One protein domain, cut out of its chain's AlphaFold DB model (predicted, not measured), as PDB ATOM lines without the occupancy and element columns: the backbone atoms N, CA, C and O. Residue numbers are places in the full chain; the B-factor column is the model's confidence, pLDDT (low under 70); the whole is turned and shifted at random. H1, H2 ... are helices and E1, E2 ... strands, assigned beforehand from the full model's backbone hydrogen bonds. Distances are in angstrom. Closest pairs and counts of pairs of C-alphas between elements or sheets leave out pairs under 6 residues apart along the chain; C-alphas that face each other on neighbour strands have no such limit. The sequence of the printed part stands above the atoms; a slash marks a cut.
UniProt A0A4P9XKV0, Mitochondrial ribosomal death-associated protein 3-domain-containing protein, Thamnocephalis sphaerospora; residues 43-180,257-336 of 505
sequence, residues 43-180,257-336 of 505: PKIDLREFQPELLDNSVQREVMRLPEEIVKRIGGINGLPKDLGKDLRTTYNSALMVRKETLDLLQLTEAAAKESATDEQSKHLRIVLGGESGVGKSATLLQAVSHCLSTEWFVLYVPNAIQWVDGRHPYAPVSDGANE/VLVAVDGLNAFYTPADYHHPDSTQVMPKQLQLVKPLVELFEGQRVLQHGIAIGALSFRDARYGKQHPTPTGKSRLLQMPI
ATOM      1  N   PRO A  43     147.067  85.996 134.743       68.25
ATOM      2  CA  PRO A  43     147.868  84.828 134.410       68.25
ATOM      3  C   PRO A  43     148.290  84.876 132.940       68.25
ATOM      4  O   PRO A  43     147.490  85.192 132.056       68.25
ATOM      5  N   LYS A  44     149.557  84.549 132.675       74.69
ATOM      6  CA  LYS A  44     150.068  84.424 131.309       74.69
ATOM      7  C   LYS A  44     149.466  83.175 130.681       74.69
ATOM      8  O   LYS A  44     149.848  82.063 131.031       74.69
ATOM      9  N   ILE A  45     148.520  83.373 129.774       79.06
ATOM     10  CA  ILE A  45     147.917  82.303 128.980       79.06
ATOM     11  C   ILE A  45     148.524  82.391 127.586       79.06
ATOM     12  O   ILE A  45     148.427  83.440 126.945       79.06
ATOM     13  N   ASP A  46     149.159  81.314 127.135       81.56
ATOM     14  CA  ASP A  46     149.638  81.223 125.761       81.56
ATOM     15  C   ASP A  46     148.437  80.988 124.839       81.56
ATOM     16  O   ASP A  46     147.735  79.983 124.954       81.56
ATOM     17  N   LEU A  47     148.140  81.973 123.997       85.25
ATOM     18  CA  LEU A  47     146.997  81.967 123.090       85.25
ATOM     19  C   LEU A  47     147.514  82.126 121.672       85.25
ATOM     20  O   LEU A  47     148.382  82.966 121.421       85.25
ATOM     21  N   ARG A  48     146.920  81.375 120.744       87.62
ATOM     22  CA  ARG A  48     147.215  81.522 119.320       87.62
ATOM     23  C   ARG A  48     146.881  82.926 118.845       87.62
ATOM     24  O   ARG A  48     145.911  83.536 119.299       87.62
ATOM     25  N   GLU A  49     147.699  83.436 117.940       89.69
ATOM     26  CA  GLU A  49     147.524  84.763 117.368       89.69
ATOM     27  C   GLU A  49     146.484  84.745 116.240       89.69
ATOM     28  O   GLU A  49     146.403  83.803 115.454       89.69
ATOM     29  N   PHE A  50     145.676  85.800 116.167       89.62
ATOM     30  CA  PHE A  50     144.662  86.009 115.142       89.62
ATOM     31  C   PHE A  50     145.340  86.440 113.835       89.62
ATOM     32  O   PHE A  50     145.493  87.631 113.564       89.62
ATOM     33  N   GLN A  51     145.772  85.456 113.048       88.88
ATOM     34  CA  GLN A  51     146.429  85.646 111.754       88.88
ATOM     35  C   GLN A  51     145.497  85.228 110.608       88.88
ATOM     36  O   GLN A  51     144.841  84.196 110.748       88.88
ATOM     37  N   PRO A  52     145.452  85.960 109.476       86.25
ATOM     38  CA  PRO A  52     144.567  85.664 108.341       86.25
ATOM     39  C   PRO A  52     144.615  84.210 107.849       86.25
ATOM     40  O   PRO A  52     143.584  83.617 107.550       86.25
ATOM     41  N   GLU A  53     145.806  83.613 107.827       85.38
ATOM     42  CA  GLU A  53     146.063  82.256 107.317       85.38
ATOM     43  C   GLU A  53     145.388  81.148 108.137       85.38
ATOM     44  O   GLU A  53     145.146  80.056 107.629       85.38
ATOM     45  N   LEU A  54     145.080  81.430 109.405       82.44
ATOM     46  CA  LEU A  54     144.503  80.475 110.350       82.44
ATOM     47  C   LEU A  54     142.972  80.586 110.440       82.44
ATOM     48  O   LEU A  54     142.349  79.837 111.186       82.44
ATOM     49  N   LEU A  55     142.348  81.525 109.720       83.31
ATOM     50  CA  LEU A  55     140.922  81.843 109.856       83.31
ATOM     51  C   LEU A  55     140.052  80.983 108.938       83.31
ATOM     52  O   LEU A  55     139.455  81.464 107.976       83.31
ATOM     53  N   ASP A  56     139.941  79.701 109.266       83.44
ATOM     54  CA  ASP A  56     138.990  78.784 108.643       83.44
ATOM     55  C   ASP A  56     137.795  78.465 109.568       83.44
ATOM     56  O   ASP A  56     137.646  78.985 110.675       83.44
ATOM     57  N   ASN A  57     136.891  77.589 109.122       84.69
ATOM     58  CA  ASN A  57     135.765  77.157 109.960       84.69
ATOM     59  C   ASN A  57     136.191  76.274 111.150       84.69
ATOM     60  O   ASN A  57     135.358  76.002 112.015       84.69
ATOM     61  N   SER A  58     137.448  75.814 111.212       83.50
ATOM     62  CA  SER A  58     137.943  74.953 112.289       83.50
ATOM     63  C   SER A  58     138.248  75.738 113.566       83.50
ATOM     64  O   SER A  58     137.994  75.234 114.657       83.50
ATOM     65  N   VAL A  59     138.671  77.002 113.436       83.81
ATOM     66  CA  VAL A  59     138.945  77.912 114.568       83.81
ATOM     67  C   VAL A  59     137.681  78.534 115.174       83.81
ATOM     68  O   VAL A  59     137.737  79.400 116.053       83.81
ATOM     69  N   GLN A  60     136.495  78.112 114.724       84.31
ATOM     70  CA  GLN A  60     135.236  78.583 115.285       84.31
ATOM     71  C   GLN A  60     135.163  78.251 116.788       84.31
ATOM     72  O   GLN A  60     135.286  77.099 117.191       84.31
ATOM     73  N   ARG A  61     134.848  79.262 117.610       83.19
ATOM     74  CA  ARG A  61     134.796  79.233 119.088       83.19
ATOM     75  C   ARG A  61     136.160  79.206 119.782       83.19
ATOM     76  O   ARG A  61     136.189  79.164 121.009       83.19
ATOM     77  N   GLU A  62     137.265  79.291 119.048       84.31
ATOM     78  CA  GLU A  62     138.591  79.450 119.643       84.31
ATOM     79  C   GLU A  62     138.796  80.894 120.129       84.31
ATOM     80  O   GLU A  62     138.298  81.853 119.531       84.31
ATOM     81  N   VAL A  63     139.511  81.059 121.244       88.50
ATOM     82  CA  VAL A  63     139.923  82.372 121.750       88.50
ATOM     83  C   VAL A  63     141.321  82.658 121.230       88.50
ATOM     84  O   VAL A  63     142.271  81.980 121.607       88.50
ATOM     85  N   MET A  64     141.436  83.679 120.384       88.19
ATOM     86  CA  MET A  64     142.699  84.061 119.763       88.19
ATOM     87  C   MET A  64     143.121  85.459 120.196       88.19
ATOM     88  O   MET A  64     142.300  86.359 120.393       88.19
ATOM     89  N   ARG A  65     144.425  85.638 120.365       90.38
ATOM     90  CA  ARG A  65     145.057  86.906 120.712       90.38
ATOM     91  C   ARG A  65     145.132  87.807 119.485       90.38
ATOM     92  O   ARG A  65     145.559  87.376 118.424       90.38
ATOM     93  N   LEU A  66     144.766  89.074 119.642       90.56
ATOM     94  CA  LEU A  66     144.980  90.088 118.616       90.56
ATOM     95  C   LEU A  66     146.480  90.396 118.477       90.56
ATOM     96  O   LEU A  66     147.143  90.558 119.510       90.56
ATOM     97  N   PRO A  67     147.004  90.549 117.247       91.31
ATOM     98  CA  PRO A  67     148.399  90.905 117.042       91.31
ATOM     99  C   PRO A  67     148.759  92.225 117.720       91.31
ATOM    100  O   PRO A  67     148.082  93.242 117.542       91.31
ATOM    101  N   GLU A  68     149.843  92.236 118.499       88.00
ATOM    102  CA  GLU A  68     150.229  93.430 119.261       88.00
ATOM    103  C   GLU A  68     150.567  94.617 118.364       88.00
ATOM    104  O   GLU A  68     150.298  95.766 118.720       88.00
ATOM    105  N   GLU A  69     151.172  94.345 117.211       89.44
ATOM    106  CA  GLU A  69     151.537  95.362 116.230       89.44
ATOM    107  C   GLU A  69     150.295  96.087 115.712       89.44
ATOM    108  O   GLU A  69     150.259  97.316 115.656       89.44
ATOM    109  N   ILE A  70     149.231  95.334 115.436       89.06
ATOM    110  CA  ILE A  70     147.956  95.874 114.976       89.06
ATOM    111  C   ILE A  70     147.270  96.677 116.082       89.06
ATOM    112  O   ILE A  70     146.812  97.794 115.840       89.06
ATOM    113  N   VAL A  71     147.265  96.174 117.321       88.69
ATOM    114  CA  VAL A  71     146.723  96.923 118.466       88.69
ATOM    115  C   VAL A  71     147.479  98.244 118.656       88.69
ATOM    116  O   VAL A  71     146.854  99.280 118.881       88.69
ATOM    117  N   LYS A  72     148.812  98.254 118.506       89.62
ATOM    118  CA  LYS A  72     149.628  99.482 118.547       89.62
ATOM    119  C   LYS A  72     149.278 100.440 117.402       89.62
ATOM    120  O   LYS A  72     149.119 101.636 117.659       89.62
ATOM    121  N   ARG A  73     149.093  99.941 116.174       89.31
ATOM    122  CA  ARG A  73     148.691 100.745 114.999       89.31
ATOM    123  C   ARG A  73     147.335 101.423 115.179       89.31
ATOM    124  O   ARG A  73     147.194 102.579 114.802       89.31
ATOM    125  N   ILE A  74     146.372 100.755 115.814       86.94
ATOM    126  CA  ILE A  74     145.027 101.301 116.084       86.94
ATOM    127  C   ILE A  74     145.047 102.426 117.147       86.94
ATOM    128  O   ILE A  74     144.052 103.116 117.343       86.94
ATOM    129  N   GLY A  75     146.182 102.672 117.815       82.06
ATOM    130  CA  GLY A  75     146.303 103.654 118.904       82.06
ATOM    131  C   GLY A  75     146.369 103.007 120.289       82.06
ATOM    132  O   GLY A  75     146.030 103.629 121.303       82.06
ATOM    133  N   GLY A  76     146.775 101.737 120.344       82.25
ATOM    134  CA  GLY A  76     146.792 100.941 121.560       82.25
ATOM    135  C   GLY A  76     145.386 100.768 122.120       82.25
ATOM    136  O   GLY A  76     144.384 100.793 121.409       82.25
ATOM    137  N   ILE A  77     145.291 100.656 123.442       70.44
ATOM    138  CA  ILE A  77     144.002 100.381 124.074       70.44
ATOM    139  C   ILE A  77     143.047 101.587 124.016       70.44
ATOM    140  O   ILE A  77     141.834 101.426 124.115       70.44
ATOM    141  N   ASN A  78     143.567 102.808 123.863       67.88
ATOM    142  CA  ASN A  78     142.732 104.006 123.718       67.88
ATOM    143  C   ASN A  78     142.059 104.088 122.339       67.88
ATOM    144  O   ASN A  78     141.043 104.767 122.207       67.88
ATOM    145  N   GLY A  79     142.613 103.396 121.341       76.75
ATOM    146  CA  GLY A  79     142.029 103.264 120.010       76.75
ATOM    147  C   GLY A  79     140.954 102.183 119.903       76.75
ATOM    148  O   GLY A  79     140.263 102.110 118.894       76.75
ATOM    149  N   LEU A  80     140.785 101.348 120.933       85.25
ATOM    150  CA  LEU A  80     139.745 100.322 120.968       85.25
ATOM    151  C   LEU A  80     138.398 100.913 121.420       85.25
ATOM    152  O   LEU A  80     138.365 101.940 122.110       85.25
ATOM    153  N   PRO A  81     137.264 100.262 121.097       83.25
ATOM    154  CA  PRO A  81     135.961 100.661 121.620       83.25
ATOM    155  C   PRO A  81     136.004 100.758 123.146       83.25
ATOM    156  O   PRO A  81     136.479  99.837 123.805       83.25
ATOM    157  N   LYS A  82     135.508 101.867 123.716       80.00
ATOM    158  CA  LYS A  82     135.752 102.255 125.125       80.00
ATOM    159  C   LYS A  82     135.582 101.119 126.136       80.00
ATOM    160  O   LYS A  82     136.417 100.967 127.020       80.00
ATOM    161  N   ASP A  83     134.492 100.367 126.035       80.44
ATOM    162  CA  ASP A  83     134.194  99.302 126.995       80.44
ATOM    163  C   ASP A  83     134.995  98.035 126.697       80.44
ATOM    164  O   ASP A  83     135.574  97.453 127.606       80.44
ATOM    165  N   LEU A  84     135.135  97.679 125.417       84.12
ATOM    166  CA  LEU A  84     135.963  96.547 125.006       84.12
ATOM    167  C   LEU A  84     137.430  96.755 125.409       84.12
ATOM    168  O   LEU A  84     138.082  95.831 125.875       84.12
ATOM    169  N   GLY A  85     137.943  97.980 125.296       82.44
ATOM    170  CA  GLY A  85     139.284  98.336 125.747       82.44
ATOM    171  C   GLY A  85     139.460  98.248 127.266       82.44
ATOM    172  O   GLY A  85     140.561  97.955 127.724       82.44
ATOM    173  N   LYS A  86     138.403  98.465 128.064       81.44
ATOM    174  CA  LYS A  86     138.447  98.226 129.517       81.44
ATOM    175  C   LYS A  86     138.506  96.736 129.818       81.44
ATOM    176  O   LYS A  86     139.313  96.339 130.648       81.44
ATOM    177  N   ASP A  87     137.713  95.932 129.118       80.44
ATOM    178  CA  ASP A  87     137.701  94.481 129.304       80.44
ATOM    179  C   ASP A  87     139.060  93.881 128.905       80.44
ATOM    180  O   ASP A  87     139.685  93.174 129.694       80.44
ATOM    181  N   LEU A  88     139.599  94.265 127.743       81.31
ATOM    182  CA  LEU A  88     140.897  93.792 127.241       81.31
ATOM    183  C   LEU A  88     142.103  94.307 128.046       81.31
ATOM    184  O   LEU A  88     143.184  93.740 127.934       81.31
ATOM    185  N   ARG A  89     141.940  95.362 128.862       78.81
ATOM    186  CA  ARG A  89     142.955  95.797 129.846       78.81
ATOM    187  C   ARG A  89     143.096  94.841 131.014       78.81
ATOM    188  O   ARG A  89     144.151  94.818 131.634       78.81
ATOM    189  N   THR A  90     142.025  94.132 131.361       74.12
ATOM    190  CA  THR A  90     142.032  93.228 132.518       74.12
ATOM    191  C   THR A  90     142.693  91.889 132.211       74.12
ATOM    192  O   THR A  90     143.086  91.174 133.128       74.12
ATOM    193  N   THR A  91     142.839  91.547 130.930       71.62
ATOM    194  CA  THR A  91     143.475  90.312 130.476       71.62
ATOM    195  C   THR A  91     144.936  90.558 130.111       71.62
ATOM    196  O   THR A  91     145.275  91.590 129.541       71.62
ATOM    197  N   TYR A  92     145.808  89.582 130.391       69.81
ATOM    198  CA  TYR A  92     147.235  89.675 130.045       69.81
ATOM    199  C   TYR A  92     147.446  89.858 128.531       69.81
ATOM    200  O   TYR A  92     148.249  90.678 128.100       69.81
ATOM    201  N   ASN A  93     146.677  89.120 127.726       75.50
ATOM    202  CA  ASN A  93     146.638  89.249 126.274       75.50
ATOM    203  C   ASN A  93     145.313  89.889 125.847       75.50
ATOM    204  O   ASN A  93     144.251  89.505 126.341       75.50
ATOM    205  N   SER A  94     145.352  90.822 124.892       85.06
ATOM    206  CA  SER A  94     144.138  91.286 124.211       85.06
ATOM    207  C   SER A  94     143.629  90.165 123.308       85.06
ATOM    208  O   SER A  94     144.163  89.967 122.222       85.06
ATOM    209  N   ALA A  95     142.643  89.396 123.765       86.12
ATOM    210  CA  ALA A  95     142.141  88.222 123.058       86.12
ATOM    211  C   ALA A  95     140.630  88.281 122.845       86.12
ATOM    212  O   ALA A  95     139.884  88.767 123.695       86.12
ATOM    213  N   LEU A  96     140.180  87.773 121.699       89.50
ATOM    214  CA  LEU A  96     138.779  87.728 121.304       89.50
ATOM    215  C   LEU A  96     138.422  86.332 120.797       89.50
ATOM    216  O   LEU A  96     139.217  85.661 120.144       89.50
ATOM    217  N   MET A  97     137.192  85.908 121.075       88.75
ATOM    218  CA  MET A  97     136.675  84.644 120.560       88.75
ATOM    219  C   MET A  97     136.309  84.779 119.082       88.75
ATOM    220  O   MET A  97     135.597  85.714 118.704       88.75
ATOM    221  N   VAL A  98     136.749  83.841 118.250       87.75
ATOM    222  CA  VAL A  98     136.325  83.765 116.852       87.75
ATOM    223  C   VAL A  98     134.954  83.129 116.777       87.75
ATOM    224  O   VAL A  98     134.718  82.010 117.227       87.75
ATOM    225  N   ARG A  99     134.005  83.880 116.227       88.19
ATOM    226  CA  ARG A  99     132.618  83.449 116.101       88.19
ATOM    227  C   ARG A  99     132.310  83.060 114.669       88.19
ATOM    228  O   ARG A  99     133.017  83.457 113.748       88.19
ATOM    229  N   LYS A 100     131.188  82.363 114.480       87.50
ATOM    230  CA  LYS A 100     130.679  82.101 113.131       87.50
ATOM    231  C   LYS A 100     130.464  83.408 112.374       87.50
ATOM    232  O   LYS A 100     130.923  83.549 111.254       87.50
ATOM    233  N   GLU A 101     129.832  84.377 113.032       88.25
ATOM    234  CA  GLU A 101     129.527  85.667 112.420       88.25
ATOM    235  C   GLU A 101     130.798  86.452 112.068       88.25
ATOM    236  O   GLU A 101     130.785  87.227 111.118       88.25
ATOM    237  N   THR A 102     131.897  86.235 112.804       89.69
ATOM    238  CA  THR A 102     133.213  86.781 112.450       89.69
ATOM    239  C   THR A 102     133.707  86.162 111.148       89.69
ATOM    240  O   THR A 102     134.041  86.902 110.235       89.69
ATOM    241  N   LEU A 103     133.706  84.832 111.026       90.06
ATOM    242  CA  LEU A 103     134.153  84.146 109.807       90.06
ATOM    243  C   LEU A 103     133.292  84.513 108.591       90.06
ATOM    244  O   LEU A 103     133.832  84.826 107.533       90.06
ATOM    245  N   ASP A 104     131.967  84.563 108.761       88.88
ATOM    246  CA  ASP A 104     131.030  84.983 107.714       88.88
ATOM    247  C   ASP A 104     131.330  86.428 107.255       88.88
ATOM    248  O   ASP A 104     131.330  86.725 106.060       88.88
ATOM    249  N   LEU A 105     131.629  87.336 108.195       89.62
ATOM    250  CA  LEU A 105     132.007  88.718 107.886       89.62
ATOM    251  C   LEU A 105     133.341  88.789 107.132       89.62
ATOM    252  O   LEU A 105     133.452  89.546 106.171       89.62
ATOM    253  N   LEU A 106     134.337  88.000 107.541       91.62
ATOM    254  CA  LEU A 106     135.648  87.970 106.892       91.62
ATOM    255  C   LEU A 106     135.564  87.445 105.456       91.62
ATOM    256  O   LEU A 106     136.126  88.051 104.546       91.62
ATOM    257  N   GLN A 107     134.773  86.398 105.221       88.62
ATOM    258  CA  GLN A 107     134.509  85.895 103.870       88.62
ATOM    259  C   GLN A 107     133.875  86.970 102.979       88.62
ATOM    260  O   GLN A 107     134.275  87.128 101.826       88.62
ATOM    261  N   LEU A 108     132.930  87.754 103.514       85.94
ATOM    262  CA  LEU A 108     132.343  88.887 102.793       85.94
ATOM    263  C   LEU A 108     133.368  89.991 102.509       85.94
ATOM    264  O   LEU A 108     133.344  90.567 101.422       85.94
ATOM    265  N   THR A 109     134.279  90.278 103.447       87.88
ATOM    266  CA  THR A 109     135.361  91.246 103.206       87.88
ATOM    267  C   THR A 109     136.310  90.765 102.113       87.88
ATOM    268  O   THR A 109     136.599  91.512 101.187       87.88
ATOM    269  N   GLU A 110     136.733  89.504 102.133       86.88
ATOM    270  CA  GLU A 110     137.613  88.966 101.095       86.88
ATOM    271  C   GLU A 110     136.949  88.908  99.721       86.88
ATOM    272  O   GLU A 110     137.599  89.197  98.714       86.88
ATOM    273  N   ALA A 111     135.665  88.547  99.666       83.06
ATOM    274  CA  ALA A 111     134.893  88.576  98.429       83.06
ATOM    275  C   ALA A 111     134.860  89.996  97.845       83.06
ATOM    276  O   ALA A 111     135.128  90.171  96.658       83.06
ATOM    277  N   ALA A 112     134.656  91.015  98.688       79.56
ATOM    278  CA  ALA A 112     134.663  92.415  98.263       79.56
ATOM    279  C   ALA A 112     136.024  92.890  97.715       79.56
ATOM    280  O   ALA A 112     136.053  93.749  96.835       79.56
ATOM    281  N   ALA A 113     137.149  92.331  98.179       80.50
ATOM    282  CA  ALA A 113     138.453  92.590  97.560       80.50
ATOM    283  C   ALA A 113     138.647  91.834  96.239       80.50
ATOM    284  O   ALA A 113     139.158  92.395  95.272       80.50
ATOM    285  N   LYS A 114     138.256  90.560  96.164       76.56
ATOM    286  CA  LYS A 114     138.471  89.743  94.956       76.56
ATOM    287  C   LYS A 114     137.594  90.209  93.788       76.56
ATOM    288  O   LYS A 114     138.047  90.226  92.645       76.56
ATOM    289  N   GLU A 115     136.365  90.637  94.064       61.97
ATOM    290  CA  GLU A 115     135.376  91.066  93.068       61.97
ATOM    291  C   GLU A 115     135.586  92.525  92.636       61.97
ATOM    292  O   GLU A 115     134.707  93.382  92.743       61.97
ATOM    293  N   SER A 116     136.772  92.820  92.108       49.41
ATOM    294  CA  SER A 116     137.031  94.103  91.463       49.41
ATOM    295  C   SER A 116     136.230  94.222  90.155       49.41
ATOM    296  O   SER A 116     136.555  93.625  89.136       49.41
ATOM    297  N   ALA A 117     135.199  95.070  90.187       48.31
ATOM    298  CA  ALA A 117     134.587  95.784  89.059       48.31
ATOM    299  C   ALA A 117     133.614  95.080  88.079       48.31
ATOM    300  O   ALA A 117     132.978  95.813  87.311       48.31
ATOM    301  N   THR A 118     133.409  93.759  88.095       42.31
ATOM    302  CA  THR A 118     132.531  93.097  87.097       42.31
ATOM    303  C   THR A 118     131.069  92.930  87.508       42.31
ATOM    304  O   THR A 118     130.203  93.106  86.655       42.31
ATOM    305  N   ASP A 119     130.765  92.695  88.788       48.09
ATOM    306  CA  ASP A 119     129.380  92.547  89.248       48.09
ATOM    307  C   ASP A 119     128.863  93.830  89.914       48.09
ATOM    308  O   ASP A 119     129.380  94.308  90.920       48.09
ATOM    309  N   GLU A 120     127.783  94.393  89.370       52.31
ATOM    310  CA  GLU A 120     127.077  95.553  89.946       52.31
ATOM    311  C   GLU A 120     126.638  95.308  91.404       52.31
ATOM    312  O   GLU A 120     126.434  96.251  92.162       52.31
ATOM    313  N   GLN A 121     126.507  94.045  91.830       48.31
ATOM    314  CA  GLN A 121     126.093  93.696  93.191       48.31
ATOM    315  C   GLN A 121     127.223  93.776  94.229       48.31
ATOM    316  O   GLN A 121     126.925  94.044  95.396       48.31
ATOM    317  N   SER A 122     128.482  93.571  93.831       49.72
ATOM    318  CA  SER A 122     129.639  93.571  94.739       49.72
ATOM    319  C   SER A 122     130.143  94.985  95.035       49.72
ATOM    320  O   SER A 122     130.507  95.291  96.169       49.72
ATOM    321  N   LYS A 123     130.016  95.896  94.058       53.75
ATOM    322  CA  LYS A 123     130.375  97.324  94.174       53.75
ATOM    323  C   LYS A 123     129.633  98.070  95.289       53.75
ATOM    324  O   LYS A 123     130.075  99.129  95.707       53.75
ATOM    325  N   HIS A 124     128.503  97.558  95.780       61.44
ATOM    326  CA  HIS A 124     127.641  98.259  96.742       61.44
ATOM    327  C   HIS A 124     127.587  97.617  98.134       61.44
ATOM    328  O   HIS A 124     126.664  97.923  98.900       61.44
ATOM    329  N   LEU A 125     128.527  96.729  98.471       74.00
ATOM    330  CA  LEU A 125     128.458  95.981  99.721       74.00
ATOM    331  C   LEU A 125     128.683  96.896 100.934       74.00
ATOM    332  O   LEU A 125     129.778  97.389 101.198       74.00
ATOM    333  N   ARG A 126     127.608  97.117 101.693       84.81
ATOM    334  CA  ARG A 126     127.629  97.819 102.979       84.81
ATOM    335  C   ARG A 126     126.962  96.939 104.012       84.81
ATOM    336  O   ARG A 126     125.863  96.435 103.775       84.81
ATOM    337  N   ILE A 127     127.621  96.755 105.143       86.94
ATOM    338  CA  ILE A 127     127.174  95.852 106.195       86.94
ATOM    339  C   ILE A 127     126.888  96.657 107.455       86.94
ATOM    340  O   ILE A 127     127.670  97.516 107.850       86.94
ATOM    341  N   VAL A 128     125.773  96.357 108.111       89.12
ATOM    342  CA  VAL A 128     125.431  96.893 109.427       89.12
ATOM    343  C   VAL A 128     125.254  95.729 110.393       89.12
ATOM    344  O   VAL A 128     124.331  94.926 110.259       89.12
ATOM    345  N   LEU A 129     126.135  95.645 111.386       87.19
ATOM    346  CA  LEU A 129     126.058  94.684 112.476       87.19
ATOM    347  C   LEU A 129     124.958  95.127 113.447       87.19
ATOM    348  O   LEU A 129     125.076  96.147 114.135       87.19
ATOM    349  N   GLY A 130     123.877  94.353 113.492       84.69
ATOM    350  CA  GLY A 130     122.732  94.546 114.380       84.69
ATOM    351  C   GLY A 130     122.688  93.500 115.492       84.69
ATOM    352  O   GLY A 130     123.324  92.459 115.403       84.69
ATOM    353  N   GLY A 131     121.952  93.773 116.569       79.38
ATOM    354  CA  GLY A 131     121.777  92.836 117.687       79.38
ATOM    355  C   GLY A 131     121.676  93.541 119.036       79.38
ATOM    356  O   GLY A 131     121.955  94.739 119.144       79.38
ATOM    357  N   GLU A 132     121.317  92.797 120.078       81.00
ATOM    358  CA  GLU A 132     121.130  93.324 121.437       81.00
ATOM    359  C   GLU A 132     122.409  93.955 122.017       81.00
ATOM    360  O   GLU A 132     123.527  93.711 121.557       81.00
ATOM    361  N   SER A 133     122.277  94.794 123.045       82.94
ATOM    362  CA  SER A 133     123.445  95.363 123.728       82.94
ATOM    363  C   SER A 133     124.324  94.259 124.335       82.94
ATOM    364  O   SER A 133     123.818  93.312 124.924       82.94
ATOM    365  N   GLY A 134     125.649  94.366 124.181       81.56
ATOM    366  CA  GLY A 134     126.604  93.416 124.772       81.56
ATOM    367  C   GLY A 134     126.827  92.100 124.013       81.56
ATOM    368  O   GLY A 134     127.648  91.306 124.446       81.56
ATOM    369  N   VAL A 135     126.188  91.868 122.861       83.31
ATOM    370  CA  VAL A 135     126.351  90.604 122.099       83.31
ATOM    371  C   VAL A 135     127.687  90.446 121.361       83.31
ATOM    372  O   VAL A 135     127.919  89.397 120.773       83.31
ATOM    373  N   GLY A 136     128.566  91.456 121.369       86.62
ATOM    374  CA  GLY A 136     129.896  91.383 120.740       86.62
ATOM    375  C   GLY A 136     130.049  92.077 119.381       86.62
ATOM    376  O   GLY A 136     131.045  91.845 118.711       86.62
ATOM    377  N   LYS A 137     129.125  92.960 118.978       89.56
ATOM    378  CA  LYS A 137     129.193  93.693 117.691       89.56
ATOM    379  C   LYS A 137     130.515  94.443 117.484       89.56
ATOM    380  O   LYS A 137     131.169  94.266 116.463       89.56
ATOM    381  N   SER A 138     130.930  95.224 118.482       92.38
ATOM    382  CA  SER A 138     132.198  95.963 118.476       92.38
ATOM    383  C   SER A 138     133.417  95.039 118.389       92.38
ATOM    384  O   SER A 138     134.386  95.367 117.713       92.38
ATOM    385  N   ALA A 139     133.361  93.867 119.033       92.31
ATOM    386  CA  ALA A 139     134.435  92.877 118.985       92.31
ATOM    387  C   ALA A 139     134.549  92.231 117.595       92.31
ATOM    388  O   ALA A 139     135.649  92.135 117.061       92.31
ATOM    389  N   THR A 140     133.422  91.864 116.978       93.44
ATOM    390  CA  THR A 140     133.392  91.341 115.603       93.44
ATOM    391  C   THR A 140     133.899  92.377 114.595       93.44
ATOM    392  O   THR A 140     134.684  92.038 113.713       93.44
ATOM    393  N   LEU A 141     133.522  93.654 114.750       95.06
ATOM    394  CA  LEU A 141     134.043  94.739 113.911       95.06
ATOM    395  C   LEU A 141     135.561  94.919 114.082       95.06
ATOM    396  O   LEU A 141     136.274  95.070 113.094       95.06
ATOM    397  N   LEU A 142     136.064  94.862 115.319       94.56
ATOM    398  CA  LEU A 142     137.497  94.961 115.607       94.56
ATOM    399  C   LEU A 142     138.295  93.790 115.011       94.56
ATOM    400  O   LEU A 142     139.390  94.003 114.501       94.56
ATOM    401  N   GLN A 143     137.748  92.571 115.026       94.06
ATOM    402  CA  GLN A 143     138.364  91.416 114.362       94.06
ATOM    403  C   GLN A 143     138.478  91.628 112.845       94.06
ATOM    404  O   GLN A 143     139.533  91.357 112.277       94.06
ATOM    405  N   ALA A 144     137.445  92.184 112.200       94.75
ATOM    406  CA  ALA A 144     137.502  92.529 110.776       94.75
ATOM    407  C   ALA A 144     138.543  93.619 110.472       94.75
ATOM    408  O   ALA A 144     139.300  93.496 109.512       94.75
ATOM    409  N   VAL A 145     138.633  94.646 111.321       95.44
ATOM    410  CA  VAL A 145     139.677  95.683 111.238       95.44
ATOM    411  C   VAL A 145     141.069  95.067 111.365       95.44
ATOM    412  O   VAL A 145     141.945  95.361 110.554       95.44
ATOM    413  N   SER A 146     141.263  94.174 112.339       94.62
ATOM    414  CA  SER A 146     142.542  93.494 112.553       94.62
ATOM    415  C   SER A 146     142.948  92.645 111.352       94.62
ATOM    416  O   SER A 146     144.107  92.667 110.944       94.62
ATOM    417  N   HIS A 147     141.992  91.926 110.764       94.12
ATOM    418  CA  HIS A 147     142.211  91.123 109.567       94.12
ATOM    419  C   HIS A 147     142.623  91.980 108.360       94.12
ATOM    420  O   HIS A 147     143.613  91.682 107.694       94.12
ATOM    421  N   CYS A 148     141.910  93.080 108.112       93.94
ATOM    422  CA  CYS A 148     142.185  93.965 106.977       93.94
ATOM    423  C   CYS A 148     143.543  94.672 107.120       93.94
ATOM    424  O   CYS A 148     144.302  94.755 106.159       93.94
ATOM    425  N   LEU A 149     143.912  95.104 108.331       93.50
ATOM    426  CA  LEU A 149     145.241  95.677 108.574       93.50
ATOM    427  C   LEU A 149     146.375  94.657 108.377       93.50
ATOM    428  O   LEU A 149     147.461  95.043 107.950       93.50
ATOM    429  N   SER A 150     146.124  93.377 108.674       92.38
ATOM    430  CA  SER A 150     147.101  92.289 108.490       92.38
ATOM    431  C   SER A 150     147.246  91.861 107.025       92.38
ATOM    432  O   SER A 150     148.232  91.232 106.669       92.38
ATOM    433  N   THR A 151     146.280  92.207 106.172       91.25
ATOM    434  CA  THR A 151     146.263  91.892 104.732       91.25
ATOM    435  C   THR A 151     146.574  93.115 103.859       91.25
ATOM    436  O   THR A 151     146.247  93.132 102.677       91.25
ATOM    437  N   GLU A 152     147.204  94.145 104.439       90.44
ATOM    438  CA  GLU A 152     147.616  95.392 103.769       90.44
ATOM    439  C   GLU A 152     146.477  96.224 103.143       90.44
ATOM    440  O   GLU A 152     146.694  96.986 102.199       90.44
ATOM    441  N   TRP A 153     145.257  96.139 103.678       93.81
ATOM    442  CA  TRP A 153     144.160  97.015 103.254       93.81
ATOM    443  C   TRP A 153     144.352  98.442 103.764       93.81
ATOM    444  O   TRP A 153     144.944  98.675 104.822       93.81
ATOM    445  N   PHE A 154     143.736  99.403 103.072       95.38
ATOM    446  CA  PHE A 154     143.531 100.727 103.646       95.38
ATOM    447  C   PHE A 154     142.350 100.679 104.619       95.38
ATOM    448  O   PHE A 154     141.226 100.376 104.220       95.38
ATOM    449  N   VAL A 155     142.567 101.008 105.891       95.94
ATOM    450  CA  VAL A 155     141.541 100.908 106.935       95.94
ATOM    451  C   VAL A 155     141.232 102.264 107.558       95.94
ATOM    452  O   VAL A 155     142.049 102.873 108.249       95.94
ATOM    453  N   LEU A 156     139.993 102.711 107.386       95.88
ATOM    454  CA  LEU A 156     139.422 103.849 108.092       95.88
ATOM    455  C   LEU A 156     138.551 103.326 109.230       95.88
ATOM    456  O   LEU A 156     137.439 102.853 109.004       95.88
ATOM    457  N   TYR A 157     139.057 103.417 110.459       96.06
ATOM    458  CA  TYR A 157     138.366 102.914 111.642       96.06
ATOM    459  C   TYR A 157     137.922 104.037 112.584       96.06
ATOM    460  O   TYR A 157     138.725 104.858 113.026       96.06
ATOM    461  N   VAL A 158     136.632 104.040 112.923       95.62
ATOM    462  CA  VAL A 158     136.018 104.912 113.927       95.62
ATOM    463  C   VAL A 158     135.578 104.046 115.113       95.62
ATOM    464  O   VAL A 158     134.492 103.465 115.072       95.62
ATOM    465  N   PRO A 159     136.378 103.946 116.192       92.75
ATOM    466  CA  PRO A 159     136.086 103.060 117.327       92.75
ATOM    467  C   PRO A 159     134.919 103.526 118.199       92.75
ATOM    468  O   PRO A 159     134.410 102.765 119.021       92.75
ATOM    469  N   ASN A 160     134.526 104.798 118.096       91.31
ATOM    470  CA  ASN A 160     133.378 105.331 118.813       91.31
ATOM    471  C   ASN A 160     132.818 106.574 118.110       91.31
ATOM    472  O   ASN A 160     133.275 107.693 118.355       91.31
ATOM    473  N   ALA A 161     131.793 106.369 117.288       93.81
ATOM    474  CA  ALA A 161     131.110 107.424 116.546       93.81
ATOM    475  C   ALA A 161     130.420 108.466 117.445       93.81
ATOM    476  O   ALA A 161     130.312 109.627 117.059       93.81
ATOM    477  N   ILE A 162     130.005 108.100 118.668       92.62
ATOM    478  CA  ILE A 162     129.335 109.027 119.599       92.62
ATOM    479  C   ILE A 162     130.248 110.210 119.938       92.62
ATOM    480  O   ILE A 162     129.779 111.338 120.040       92.62
ATOM    481  N   GLN A 163     131.565 109.991 120.041       92.56
ATOM    482  CA  GLN A 163     132.510 111.074 120.352       92.56
ATOM    483  C   GLN A 163     132.544 112.172 119.285       92.56
ATOM    484  O   GLN A 163     133.009 113.274 119.553       92.56
ATOM    485  N   TRP A 164     132.091 111.874 118.066       95.12
ATOM    486  CA  TRP A 164     132.083 112.848 116.982       95.12
ATOM    487  C   TRP A 164     130.846 113.745 117.040       95.12
ATOM    488  O   TRP A 164     130.882 114.852 116.509       95.12
ATOM    489  N   VAL A 165     129.779 113.307 117.716       94.94
ATOM    490  CA  VAL A 165     128.467 113.977 117.739       94.94
ATOM    491  C   VAL A 165     128.039 114.470 119.126       94.94
ATOM    492  O   VAL A 165     127.086 115.233 119.224       94.94
ATOM    493  N   ASP A 166     128.742 114.111 120.198       93.50
ATOM    494  CA  ASP A 166     128.326 114.387 121.584       93.50
ATOM    495  C   ASP A 166     128.702 115.769 122.140       93.50
ATOM    496  O   ASP A 166     128.810 115.950 123.354       93.50
ATOM    497  N   GLY A 167     128.911 116.758 121.269       92.31
ATOM    498  CA  GLY A 167     129.087 118.151 121.687       92.31
ATOM    499  C   GLY A 167     130.431 118.475 122.352       92.31
ATOM    500  O   GLY A 167     130.680 119.631 122.686       92.31
ATOM    501  N   ARG A 168     131.323 117.492 122.557       93.88
ATOM    502  CA  ARG A 168     132.564 117.689 123.332       93.88
ATOM    503  C   ARG A 168     133.660 118.466 122.591       93.88
ATOM    504  O   ARG A 168     134.603 118.946 123.219       93.88
ATOM    505  N   HIS A 169     133.605 118.510 121.259       94.56
ATOM    506  CA  HIS A 169     134.648 119.105 120.424       94.56
ATOM    507  C   HIS A 169     134.200 120.463 119.872       94.56
ATOM    508  O   HIS A 169     133.030 120.636 119.555       94.56
ATOM    509  N   PRO A 170     135.111 121.441 119.721       94.06
ATOM    510  CA  PRO A 170     134.754 122.720 119.124       94.06
ATOM    511  C   PRO A 170     134.338 122.527 117.661       94.06
ATOM    512  O   PRO A 170     134.975 121.772 116.919       94.06
ATOM    513  N   TYR A 171     133.294 123.245 117.258       94.69
ATOM    514  CA  TYR A 171     132.746 123.250 115.907       94.69
ATOM    515  C   TYR A 171     132.521 124.695 115.447       94.69
ATOM    516  O   TYR A 171     132.342 125.589 116.275       94.69
ATOM    517  N   ALA A 172     132.566 124.929 114.139       93.06
ATOM    518  CA  ALA A 172     132.361 126.249 113.546       93.06
ATOM    519  C   ALA A 172     131.535 126.141 112.259       93.06
ATOM    520  O   ALA A 172     131.714 125.167 111.521       93.06
ATOM    521  N   PRO A 173     130.641 127.103 111.971       92.50
ATOM    522  CA  PRO A 173     129.901 127.120 110.715       92.50
ATOM    523  C   PRO A 173     130.859 127.280 109.532       92.50
ATOM    524  O   PRO A 173     131.902 127.928 109.640       92.50
ATOM    525  N   VAL A 174     130.501 126.681 108.403       88.88
ATOM    526  CA  VAL A 174     131.235 126.847 107.144       88.88
ATOM    527  C   VAL A 174     130.993 128.262 106.605       88.88
ATOM    528  O   VAL A 174     129.877 128.776 106.664       88.88
ATOM    529  N   SER A 175     132.039 128.901 106.073       75.75
ATOM    530  CA  SER A 175     132.000 130.277 105.547       75.75
ATOM    531  C   SER A 175     131.020 130.479 104.390       75.75
ATOM    532  O   SER A 175     130.563 131.594 104.159       75.75
ATOM    533  N   ASP A 176     130.674 129.405 103.688       72.75
ATOM    534  CA  ASP A 176     130.001 129.445 102.388       72.75
ATOM    535  C   ASP A 176     128.465 129.541 102.505       72.75
ATOM    536  O   ASP A 176     127.741 129.337 101.534       72.75
ATOM    537  N   GLY A 177     127.945 129.834 103.703       62.69
ATOM    538  CA  GLY A 177     126.510 130.031 103.949       62.69
ATOM    539  C   GLY A 177     125.673 128.747 103.954       62.69
ATOM    540  O   GLY A 177     124.455 128.812 104.120       62.69
ATOM    541  N   ALA A 178     126.298 127.577 103.805       72.69
ATOM    542  CA  ALA A 178     125.642 126.296 104.028       72.69
ATOM    543  C   ALA A 178     125.384 126.086 105.532       72.69
ATOM    544  O   ALA A 178     126.219 126.440 106.364       72.69
ATOM    545  N   ASN A 179     124.260 125.448 105.886       85.56
ATOM    546  CA  ASN A 179     123.970 124.964 107.248       85.56
ATOM    547  C   ASN A 179     124.846 123.745 107.600       85.56
ATOM    548  O   ASN A 179     124.345 122.695 108.001       85.56
ATOM    549  N   GLU A 180     126.152 123.877 107.391       91.75
ATOM    550  CA  GLU A 180     127.172 122.875 107.639       91.75
ATOM    551  C   GLU A 180     128.183 123.395 108.656       91.75
ATOM    552  O   GLU A 180     128.450 124.595 108.757       91.75
ATOM    553  N   VAL A 257     139.685  99.098 100.302       93.62
ATOM    554  CA  VAL A 257     139.379 100.041 101.385       93.62
ATOM    555  C   VAL A 257     138.342  99.451 102.340       93.62
ATOM    556  O   VAL A 257     137.238  99.093 101.933       93.62
ATOM    557  N   LEU A 258     138.656  99.405 103.635       95.56
ATOM    558  CA  LEU A 258     137.699  99.123 104.704       95.56
ATOM    559  C   LEU A 258     137.302 100.427 105.403       95.56
ATOM    560  O   LEU A 258     138.145 101.105 105.989       95.56
ATOM    561  N   VAL A 259     136.004 100.728 105.436       95.94
ATOM    562  CA  VAL A 259     135.438 101.786 106.289       95.94
ATOM    563  C   VAL A 259     134.675 101.133 107.437       95.94
ATOM    564  O   VAL A 259     133.607 100.572 107.228       95.94
ATOM    565  N   ALA A 260     135.212 101.200 108.650       96.31
ATOM    566  CA  ALA A 260     134.664 100.554 109.837       96.31
ATOM    567  C   ALA A 260     134.197 101.594 110.870       96.31
ATOM    568  O   ALA A 260     135.001 102.380 111.364       96.31
ATOM    569  N   VAL A 261     132.909 101.594 111.233       95.94
ATOM    570  CA  VAL A 261     132.333 102.570 112.183       95.94
ATOM    571  C   VAL A 261     131.599 101.873 113.321       95.94
ATOM    572  O   VAL A 261     130.559 101.253 113.108       95.94
ATOM    573  N   ASP A 262     132.093 102.011 114.550       94.38
ATOM    574  CA  ASP A 262     131.415 101.516 115.749       94.38
ATOM    575  C   ASP A 262     130.493 102.582 116.360       94.38
ATOM    576  O   ASP A 262     130.882 103.736 116.562       94.38
ATOM    577  N   GLY A 263     129.257 102.194 116.669       91.75
ATOM    578  CA  GLY A 263     128.190 103.096 117.093       91.75
ATOM    579  C   GLY A 263     127.565 103.885 115.942       91.75
ATOM    580  O   GLY A 263     127.174 105.032 116.142       91.75
ATOM    581  N   LEU A 264     127.460 103.294 114.747       92.50
ATOM    582  CA  LEU A 264     127.008 103.957 113.515       92.50
ATOM    583  C   LEU A 264     125.671 104.710 113.670       92.50
ATOM    584  O   LEU A 264     125.483 105.764 113.071       92.50
ATOM    585  N   ASN A 265     124.754 104.218 114.504       90.31
ATOM    586  CA  ASN A 265     123.486 104.880 114.838       90.31
ATOM    587  C   ASN A 265     123.638 106.315 115.375       90.31
ATOM    588  O   ASN A 265     122.725 107.128 115.219       90.31
ATOM    589  N   ALA A 266     124.792 106.658 115.953       92.19
ATOM    590  CA  ALA A 266     125.097 108.018 116.384       92.19
ATOM    591  C   ALA A 266     125.110 109.014 115.212       92.19
ATOM    592  O   ALA A 266     124.708 110.157 115.381       92.19
ATOM    593  N   PHE A 267     125.483 108.575 114.005       93.44
ATOM    594  CA  PHE A 267     125.466 109.417 112.804       93.44
ATOM    595  C   PHE A 267     124.065 109.619 112.208       93.44
ATOM    596  O   PHE A 267     123.891 110.436 111.307       93.44
ATOM    597  N   TYR A 268     123.060 108.911 112.722       89.88
ATOM    598  CA  TYR A 268     121.668 109.032 112.286       89.88
ATOM    599  C   TYR A 268     120.777 109.684 113.340       89.88
ATOM    600  O   TYR A 268     119.608 109.915 113.080       89.88
ATOM    601  N   THR A 269     121.296 110.003 114.522       89.56
ATOM    602  CA  THR A 269     120.522 110.647 115.590       89.56
ATOM    603  C   THR A 269     120.956 112.111 115.719       89.56
ATOM    604  O   THR A 269     122.137 112.373 115.499       89.56
ATOM    605  N   PRO A 270     120.060 113.070 116.043       92.44
ATOM    606  CA  PRO A 270     120.460 114.458 116.278       92.44
ATOM    607  C   PRO A 270     121.661 114.549 117.224       92.44
ATOM    608  O   PRO A 270     121.702 113.865 118.248       92.44
ATOM    609  N   ALA A 271     122.655 115.348 116.843       93.62
ATOM    610  CA  ALA A 271     123.875 115.520 117.612       93.62
ATOM    611  C   ALA A 271     123.628 116.433 118.826       93.62
ATOM    612  O   ALA A 271     122.696 117.237 118.839       93.62
ATOM    613  N   ASP A 272     124.526 116.391 119.809       94.25
ATOM    614  CA  ASP A 272     124.520 117.322 120.947       94.25
ATOM    615  C   ASP A 272     125.130 118.702 120.578       94.25
ATOM    616  O   ASP A 272     125.454 119.518 121.443       94.25
ATOM    617  N   TYR A 273     125.276 118.986 119.278       94.19
ATOM    618  CA  TYR A 273     125.591 120.308 118.730       94.19
ATOM    619  C   TYR A 273     124.312 121.073 118.411       94.19
ATOM    620  O   TYR A 273     123.295 120.470 118.077       94.19
ATOM    621  N   HIS A 274     124.368 122.402 118.482       94.25
ATOM    622  CA  HIS A 274     123.189 123.246 118.318       94.25
ATOM    623  C   HIS A 274     123.426 124.339 117.278       94.25
ATOM    624  O   HIS A 274     124.507 124.906 117.175       94.25
ATOM    625  N   HIS A 275     122.403 124.649 116.498       92.38
ATOM    626  CA  HIS A 275     122.375 125.837 115.660       92.38
ATOM    627  C   HIS A 275     122.249 127.108 116.526       92.38
ATOM    628  O   HIS A 275     121.897 127.023 117.709       92.38
ATOM    629  N   PRO A 276     122.485 128.311 115.963       89.81
ATOM    630  CA  PRO A 276     122.266 129.572 116.679       89.81
ATOM    631  C   PRO A 276     120.835 129.754 117.211       89.81
ATOM    632  O   PRO A 276     120.630 130.460 118.194       89.81
ATOM    633  N   ASP A 277     119.849 129.099 116.595       91.12
ATOM    634  CA  ASP A 277     118.446 129.072 117.028       91.12
ATOM    635  C   ASP A 277     118.154 128.013 118.114       91.12
ATOM    636  O   ASP A 277     117.000 127.794 118.475       91.12
ATOM    637  N   SER A 278     119.193 127.373 118.663       90.38
ATOM    638  CA  SER A 278     119.114 126.297 119.662       90.38
ATOM    639  C   SER A 278     118.451 125.001 119.179       90.38
ATOM    640  O   SER A 278     118.130 124.141 119.998       90.38
ATOM    641  N   THR A 279     118.269 124.811 117.870       93.19
ATOM    642  CA  THR A 279     117.880 123.505 117.316       93.19
ATOM    643  C   THR A 279     119.085 122.570 117.235       93.19
ATOM    644  O   THR A 279     120.219 123.020 117.081       93.19
ATOM    645  N   GLN A 280     118.873 121.259 117.366       93.19
ATOM    646  CA  GLN A 280     119.969 120.290 117.282       93.19
ATOM    647  C   GLN A 280     120.474 120.145 115.845       93.19
ATOM    648  O   GLN A 280     119.689 120.027 114.905       93.19
ATOM    649  N   VAL A 281     121.793 120.094 115.696       94.12
ATOM    650  CA  VAL A 281     122.463 119.846 114.419       94.12
ATOM    651  C   VAL A 281     122.326 118.367 114.066       94.12
ATOM    652  O   VAL A 281     122.610 117.478 114.872       94.12
ATOM    653  N   MET A 282     121.923 118.075 112.835       93.25
ATOM    654  CA  MET A 282     121.925 116.715 112.307       93.25
ATOM    655  C   MET A 282     123.355 116.295 111.938       93.25
ATOM    656  O   MET A 282     124.060 117.078 111.305       93.25
ATOM    657  N   PRO A 283     123.801 115.054 112.211       93.00
ATOM    658  CA  PRO A 283     125.183 114.661 111.923       93.00
ATOM    659  C   PRO A 283     125.595 114.792 110.447       93.00
ATOM    660  O   PRO A 283     126.759 115.051 110.166       93.00
ATOM    661  N   LYS A 284     124.652 114.711 109.495       92.25
ATOM    662  CA  LYS A 284     124.909 114.988 108.065       92.25
ATOM    663  C   LYS A 284     125.370 116.421 107.775       92.25
ATOM    664  O   LYS A 284     125.941 116.666 106.720       92.25
ATOM    665  N   GLN A 285     125.109 117.360 108.681       94.38
ATOM    666  CA  GLN A 285     125.574 118.745 108.590       94.38
ATOM    667  C   GLN A 285     127.009 118.904 109.113       94.38
ATOM    668  O   GLN A 285     127.624 119.941 108.893       94.38
ATOM    669  N   LEU A 286     127.573 117.902 109.796       95.62
ATOM    670  CA  LEU A 286     128.973 117.915 110.218       95.62
ATOM    671  C   LEU A 286     129.844 117.414 109.063       95.62
ATOM    672  O   LEU A 286     129.740 116.250 108.675       95.62
ATOM    673  N   GLN A 287     130.747 118.247 108.541       94.12
ATOM    674  CA  GLN A 287     131.599 117.884 107.399       94.12
ATOM    675  C   GLN A 287     132.506 116.677 107.671       94.12
ATOM    676  O   GLN A 287     132.881 115.972 106.740       94.12
ATOM    677  N   LEU A 288     132.836 116.396 108.931       95.44
ATOM    678  CA  LEU A 288     133.578 115.194 109.301       95.44
ATOM    679  C   LEU A 288     132.735 113.914 109.123       95.44
ATOM    680  O   LEU A 288     133.233 112.896 108.644       95.44
ATOM    681  N   VAL A 289     131.451 113.965 109.491       95.62
ATOM    682  CA  VAL A 289     130.540 112.806 109.531       95.62
ATOM    683  C   VAL A 289     129.845 112.577 108.190       95.62
ATOM    684  O   VAL A 289     129.687 111.431 107.764       95.62
ATOM    685  N   LYS A 290     129.467 113.659 107.501       94.31
ATOM    686  CA  LYS A 290     128.765 113.659 106.212       94.31
ATOM    687  C   LYS A 290     129.287 112.618 105.203       94.31
ATOM    688  O   LYS A 290     128.478 111.798 104.779       94.31
ATOM    689  N   PRO A 291     130.592 112.550 104.865       94.50
ATOM    690  CA  PRO A 291     131.063 111.643 103.820       94.50
ATOM    691  C   PRO A 291     130.949 110.167 104.234       94.50
ATOM    692  O   PRO A 291     130.714 109.307 103.389       94.50
ATOM    693  N   LEU A 292     131.038 109.862 105.536       94.69
ATOM    694  CA  LEU A 292     130.803 108.511 106.051       94.69
ATOM    695  C   LEU A 292     129.323 108.133 105.955       94.69
ATOM    696  O   LEU A 292     128.998 107.021 105.551       94.69
ATOM    697  N   VAL A 293     128.413 109.052 106.279       92.19
ATOM    698  CA  VAL A 293     126.971 108.805 106.123       92.19
ATOM    699  C   VAL A 293     126.607 108.603 104.653       92.19
ATOM    700  O   VAL A 293     125.877 107.671 104.333       92.19
ATOM    701  N   GLU A 294     127.167 109.409 103.751       91.19
ATOM    702  CA  GLU A 294     126.973 109.275 102.302       91.19
ATOM    703  C   GLU A 294     127.463 107.915 101.772       91.19
ATOM    704  O   GLU A 294     126.816 107.338 100.892       91.19
ATOM    705  N   LEU A 295     128.545 107.362 102.338       89.19
ATOM    706  CA  LEU A 295     129.007 105.997 102.061       89.19
ATOM    707  C   LEU A 295     127.983 104.946 102.513       89.19
ATOM    708  O   LEU A 295     127.593 104.081 101.728       89.19
ATOM    709  N   PHE A 296     127.493 105.023 103.753       86.75
ATOM    710  CA  PHE A 296     126.514 104.057 104.271       86.75
ATOM    711  C   PHE A 296     125.137 104.170 103.596       86.75
ATOM    712  O   PHE A 296     124.461 103.158 103.421       86.75
ATOM    713  N   GLU A 297     124.744 105.357 103.131       84.12
ATOM    714  CA  GLU A 297     123.515 105.581 102.352       84.12
ATOM    715  C   GLU A 297     123.665 105.217 100.869       84.12
ATOM    716  O   GLU A 297     122.669 104.992 100.179       84.12
ATOM    717  N   GLY A 298     124.902 105.056 100.388       79.62
ATOM    718  CA  GLY A 298     125.204 104.654  99.009       79.62
ATOM    719  C   GLY A 298     125.141 105.801  98.014       79.62
ATOM    720  O   GLY A 298     125.046 105.560  96.814       79.62
ATOM    721  N   GLN A 299     125.188 107.037  98.508       85.19
ATOM    722  CA  GLN A 299     125.422 108.224  97.688       85.19
ATOM    723  C   GLN A 299     126.879 108.251  97.208       85.19
ATOM    724  O   GLN A 299     127.161 108.651  96.083       85.19
ATOM    725  N   ARG A 300     127.792 107.755  98.054       86.88
ATOM    726  CA  ARG A 300     129.179 107.435  97.715       86.88
ATOM    727  C   ARG A 300     129.370 105.928  97.753       86.88
ATOM    728  O   ARG A 300     128.828 105.252  98.624       86.88
ATOM    729  N   VAL A 301     130.136 105.402  96.807       84.88
ATOM    730  CA  VAL A 301     130.301 103.960  96.619       84.88
ATOM    731  C   VAL A 301     131.775 103.661  96.419       84.88
ATOM    732  O   VAL A 301     132.359 104.142  95.455       84.88
ATOM    733  N   LEU A 302     132.363 102.874  97.320       87.38
ATOM    734  CA  LEU A 302     133.747 102.422  97.191       87.38
ATOM    735  C   LEU A 302     133.875 101.559  95.931       87.38
ATOM    736  O   LEU A 302     133.172 100.561  95.796       87.38
ATOM    737  N   GLN A 303     134.765 101.930  95.009       85.19
ATOM    738  CA  GLN A 303     134.997 101.124  93.806       85.19
ATOM    739  C   GLN A 303     135.663  99.781  94.118       85.19
ATOM    740  O   GLN A 303     135.447  98.809  93.395       85.19
ATOM    741  N   HIS A 304     136.470  99.746  95.178       87.00
ATOM    742  CA  HIS A 304     137.210  98.576  95.619       87.00
ATOM    743  C   HIS A 304     137.310  98.580  97.149       87.00
ATOM    744  O   HIS A 304     138.156  99.251  97.740       87.00
ATOM    745  N   GLY A 305     136.383  97.888  97.813       87.62
ATOM    746  CA  GLY A 305     136.314  97.892  99.269       87.62
ATOM    747  C   GLY A 305     134.924  97.631  99.832       87.62
ATOM    748  O   GLY A 305     133.989  97.278  99.115       87.62
ATOM    749  N   ILE A 306     134.793  97.818 101.143       89.94
ATOM    750  CA  ILE A 306     133.571  97.548 101.901       89.94
ATOM    751  C   ILE A 306     133.415  98.539 103.059       89.94
ATOM    752  O   ILE A 306     134.387  98.916 103.718       89.94
ATOM    753  N   ALA A 307     132.175  98.942 103.342       92.12
ATOM    754  CA  ALA A 307     131.851  99.718 104.538       92.12
ATOM    755  C   ALA A 307     131.065  98.863 105.542       92.12
ATOM    756  O   ALA A 307     130.035  98.279 105.203       92.12
ATOM    757  N   ILE A 308     131.539  98.798 106.786       93.50
ATOM    758  CA  ILE A 308     130.962  98.004 107.872       93.50
ATOM    759  C   ILE A 308     130.673  98.916 109.065       93.50
ATOM    760  O   ILE A 308     131.559  99.563 109.615       93.50
ATOM    761  N   GLY A 309     129.420  98.958 109.498       93.00
ATOM    762  CA  GLY A 309     128.991  99.688 110.683       93.00
ATOM    763  C   GLY A 309     128.535  98.746 111.782       93.00
ATOM    764  O   GLY A 309     127.846  97.775 111.501       93.00
ATOM    765  N   ALA A 310     128.841  99.038 113.040       91.56
ATOM    766  CA  ALA A 310     128.233  98.370 114.185       91.56
ATOM    767  C   ALA A 310     127.245  99.309 114.877       91.56
ATOM    768  O   ALA A 310     127.576 100.451 115.188       91.56
ATOM    769  N   LEU A 311     126.021  98.840 115.130       89.75
ATOM    770  CA  LEU A 311     125.062  99.591 115.943       89.75
ATOM    771  C   LEU A 311     125.445  99.490 117.425       89.75
ATOM    772  O   LEU A 311     125.945  98.464 117.876       89.75
ATOM    773  N   SER A 312     125.160 100.517 118.216       85.62
ATOM    774  CA  SER A 312     125.373 100.509 119.662       85.62
ATOM    775  C   SER A 312     124.202 101.149 120.393       85.62
ATOM    776  O   SER A 312     123.929 102.334 120.247       85.62
ATOM    777  N   PHE A 313     123.529 100.366 121.234       83.06
ATOM    778  CA  PHE A 313     122.365 100.808 122.012       83.06
ATOM    779  C   PHE A 313     122.705 101.062 123.487       83.06
ATOM    780  O   PHE A 313     121.822 101.039 124.338       83.06
ATOM    781  N   ARG A 314     123.995 101.236 123.811       79.44
ATOM    782  CA  ARG A 314     124.442 101.477 125.193       79.44
ATOM    783  C   ARG A 314     124.162 102.901 125.663       79.44
ATOM    784  O   ARG A 314     123.834 103.091 126.827       79.44
ATOM    785  N   ASP A 315     124.274 103.881 124.769       83.12
ATOM    786  CA  ASP A 315     123.896 105.262 125.061       83.12
ATOM    787  C   ASP A 315     122.451 105.503 124.609       83.12
ATOM    788  O   ASP A 315     122.137 105.451 123.415       83.12
ATOM    789  N   ALA A 316     121.567 105.761 125.574       82.44
ATOM    790  CA  ALA A 316     120.143 105.963 125.329       82.44
ATOM    791  C   ALA A 316     119.849 107.192 124.450       82.44
ATOM    792  O   ALA A 316     118.796 107.237 123.812       82.44
ATOM    793  N   ARG A 317     120.775 108.162 124.378       82.44
ATOM    794  CA  ARG A 317     120.631 109.353 123.527       82.44
ATOM    795  C   ARG A 317     120.651 108.998 122.043       82.44
ATOM    796  O   ARG A 317     119.906 109.593 121.276       82.44
ATOM    797  N   TYR A 318     121.436 107.990 121.658       80.00
ATOM    798  CA  TYR A 318     121.773 107.701 120.260       80.00
ATOM    799  C   TYR A 318     121.093 106.439 119.691       80.00
ATOM    800  O   TYR A 318     121.363 106.044 118.563       80.00
ATOM    801  N   GLY A 319     120.200 105.773 120.435       61.66
ATOM    802  CA  GLY A 319     119.729 104.410 120.125       61.66
ATOM    803  C   GLY A 319     118.499 104.251 119.216       61.66
ATOM    804  O   GLY A 319     118.031 103.126 119.060       61.66
ATOM    805  N   LYS A 320     117.931 105.329 118.655       63.31
ATOM    806  CA  LYS A 320     116.601 105.275 118.003       63.31
ATOM    807  C   LYS A 320     116.631 105.191 116.477       63.31
ATOM    808  O   LYS A 320     115.657 104.727 115.892       63.31
ATOM    809  N   GLN A 321     117.714 105.628 115.837       67.12
ATOM    810  CA  GLN A 321     117.808 105.728 114.378       67.12
ATOM    811  C   GLN A 321     118.986 104.905 113.850       67.12
ATOM    812  O   GLN A 321     120.007 104.757 114.514       67.12
ATOM    813  N   HIS A 322     118.826 104.324 112.669       65.88
ATOM    814  CA  HIS A 322     119.831 103.505 111.994       65.88
ATOM    815  C   HIS A 322     119.719 103.735 110.479       65.88
ATOM    816  O   HIS A 322     118.700 104.275 110.040       65.88
ATOM    817  N   PRO A 323     120.740 103.365 109.680       60.25
ATOM    818  CA  PRO A 323     120.711 103.602 108.244       60.25
ATOM    819  C   PRO A 323     119.480 102.946 107.624       60.25
ATOM    820  O   PRO A 323     119.265 101.743 107.786       60.25
ATOM    821  N   THR A 324     118.683 103.727 106.901       59.47
ATOM    822  CA  THR A 324     117.633 103.202 106.033       59.47
ATOM    823  C   THR A 324     118.207 103.025 104.627       59.47
ATOM    824  O   THR A 324     118.861 103.934 104.115       59.47
ATOM    825  N   PRO A 325     118.019 101.862 103.980       53.97
ATOM    826  CA  PRO A 325     118.502 101.664 102.622       53.97
ATOM    827  C   PRO A 325     117.770 102.617 101.671       53.97
ATOM    828  O   PRO A 325     116.558 102.519 101.485       53.97
ATOM    829  N   THR A 326     118.508 103.545 101.066       47.47
ATOM    830  CA  THR A 326     118.002 104.439 100.019       47.47
ATOM    831  C   THR A 326     118.463 103.961  98.636       47.47
ATOM    832  O   THR A 326     119.650 103.721  98.405       47.47
ATOM    833  N   GLY A 327     117.525 103.836  97.689       51.31
ATOM    834  CA  GLY A 327     117.807 103.501  96.285       51.31
ATOM    835  C   GLY A 327     118.071 102.012  96.003       51.31
ATOM    836  O   GLY A 327     117.613 101.136  96.727       51.31
ATOM    837  N   LYS A 328     118.808 101.718  94.918       45.38
ATOM    838  CA  LYS A 328     119.163 100.348  94.467       45.38
ATOM    839  C   LYS A 328     120.330  99.717  95.244       45.38
ATOM    840  O   LYS A 328     120.809  98.643  94.900       45.38
ATOM    841  N   SER A 329     120.830 100.416  96.254       53.34
ATOM    842  CA  SER A 329     122.068 100.087  96.940       53.34
ATOM    843  C   SER A 329     121.814  98.993  98.000       53.34
ATOM    844  O   SER A 329     120.898  99.106  98.815       53.34
ATOM    845  N   ARG A 330     122.625  97.923  98.036       56.25
ATOM    846  CA  ARG A 330     122.441  96.789  98.970       56.25
ATOM    847  C   ARG A 330     123.004  97.115 100.360       56.25
ATOM    848  O   ARG A 330     124.205  97.318 100.495       56.25
ATOM    849  N   LEU A 331     122.151  97.221 101.377       62.22
ATOM    850  CA  LEU A 331     122.554  97.318 102.786       62.22
ATOM    851  C   LEU A 331     122.262  95.970 103.446       62.22
ATOM    852  O   LEU A 331     121.104  95.570 103.544       62.22
ATOM    853  N   LEU A 332     123.299  95.248 103.858       66.38
ATOM    854  CA  LEU A 332     123.150  93.974 104.548       66.38
ATOM    855  C   LEU A 332     123.117  94.202 106.053       66.38
ATOM    856  O   LEU A 332     124.095  94.650 106.643       66.38
ATOM    857  N   GLN A 333     122.006  93.849 106.688       72.81
ATOM    858  CA  GLN A 333     121.943  93.792 108.140       72.81
ATOM    859  C   GLN A 333     122.384  92.402 108.599       72.81
ATOM    860  O   GLN A 333     121.708  91.412 108.329       72.81
ATOM    861  N   MET A 334     123.523  92.327 109.286       65.62
ATOM    862  CA  MET A 334     124.026  91.081 109.860       65.62
ATOM    863  C   MET A 334     123.665  91.024 111.346       65.62
ATOM    864  O   MET A 334     124.195  91.818 112.132       65.62
ATOM    865  N   PRO A 335     122.756  90.127 111.762       66.81
ATOM    866  CA  PRO A 335     122.439  89.953 113.170       66.81
ATOM    867  C   PRO A 335     123.581  89.219 113.883       66.81
ATOM    868  O   PRO A 335     123.935  88.099 113.526       66.81
ATOM    869  N   ILE A 336     124.127  89.831 114.929       70.56
ATOM    870  CA  ILE A 336     125.037  89.182 115.871       70.56
ATOM    871  C   ILE A 336     124.199  88.617 117.012       70.56
ATOM    872  O   ILE A 336     123.531  89.359 117.741       70.56
TER     873      ILE A 336
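AT A GLANCE: This is residues 43 to 180 and 257 to 336 of the 505 residues of the protein "Mitochondrial ribosomal death-associated protein 3-domain-containing protein" of Thamnocephalis sphaerospora (UniProt A0A4P9XKV0). A twisted five-stranded parallel sheet has H4 and H5 over one face and the short H8 crossing the other. Beyond H5 sit the small helices H1 to H3 and the strand pair E1 and E2; at the opposite end the loops 166 to 180 and 269 to 289 reach far out. The 218 printed residues hold eight named helices and seven strands, in the order E1 H1 H2 H3 E2 H4 E3 H5 E4 H6 E5 H7 H8 E6 E7; the class is mixed, with under half of the residues in named elements. The whole is compact, radius of gyration of the C-alphas 17.9 A, spanning 58 by 46 by 29 A.

IN THESE COORDINATES: Find C-alpha 63 at (139.923, 82.372, 121.750), where E1, residues 63 to 65, begins. Then come H1, 68 to 73, H2, 76 to 79, H3, 82 to 90, 13.3 A, and E2, 95 to 97. H4, 100 to 114, runs 21.2 A; E3, 126 to 130, 12.8 A; H5, 137 to 150, 20.2 A; E4, 154 to 158, 13.4 A. After H6, 162 to 165, and the cut come E5, 257 to 262, 16.5 A, H7, 264 to 268, H8, 290 to 297, 10.4 A, E6, 305 to 310, 17.0 A, and E7, 331 to 335, ending at C-alpha 335, (122.439, 89.953, 113.170).

HOW THE PARTS SIT: Look first at the sheet, order E4 E5 E6 E3 E7: N 156 and O 258 are 2.8 A apart, N 308 and O 259 2.8 A, N 129 and O 309 2.7 A, N 128 and O 332 2.8 A. H5 is on it at a height of 8.4 A, along the strands, over E5 and E6. H4, on the same face, touches H5 at Thr 102 and Thr 140, C-alphas 5.5 A apart. H8 is on the opposite face, across the strands at 86 degrees to E5 on the local plane; H7 only grazes the sheet. E3, H5, E4 form a split strand-helix-strand unit, parallel strands with E5 and E6 between them, and E5, H7 H8, E6 an unsplit one, its strands neighbours; both crossovers are right-handed. H6 touches H7 at Ile 162 and Ala 266, C-alphas 5.4 A apart. H1 only just touches H5, with 3 pairs of C-alphas within 8 A, the closest Ile 70 and Ser 146, 6.4 A; H2 touches H3 at Ile 77 and Gly 85, 5.4 A. E1 and E2 are antiparallel, N 64 to O 96 3.0 A. Every O i to N i+4 pair is within hydrogen-bond range in H1, H4, H5 and H8; H3 has 4 of 5, H7 0 of 1 but 2 of 2 O i to N i+3 pairs, and H2 and H6 are too short for such a pair.

THE WHOLE: The C-alphas farthest apart, Pro 43 and Gly 177, are 58.5 A apart. Residues 181 to 256 are not printed; C-alphas 180 and 257 are 26.6 A apart. The links H4 to E3, H7 to H8 and E6 to E7 are long. Mean pLDDT of the printed part is 83.9, with residues 115 to 124 and 319 to 332 among those under 70.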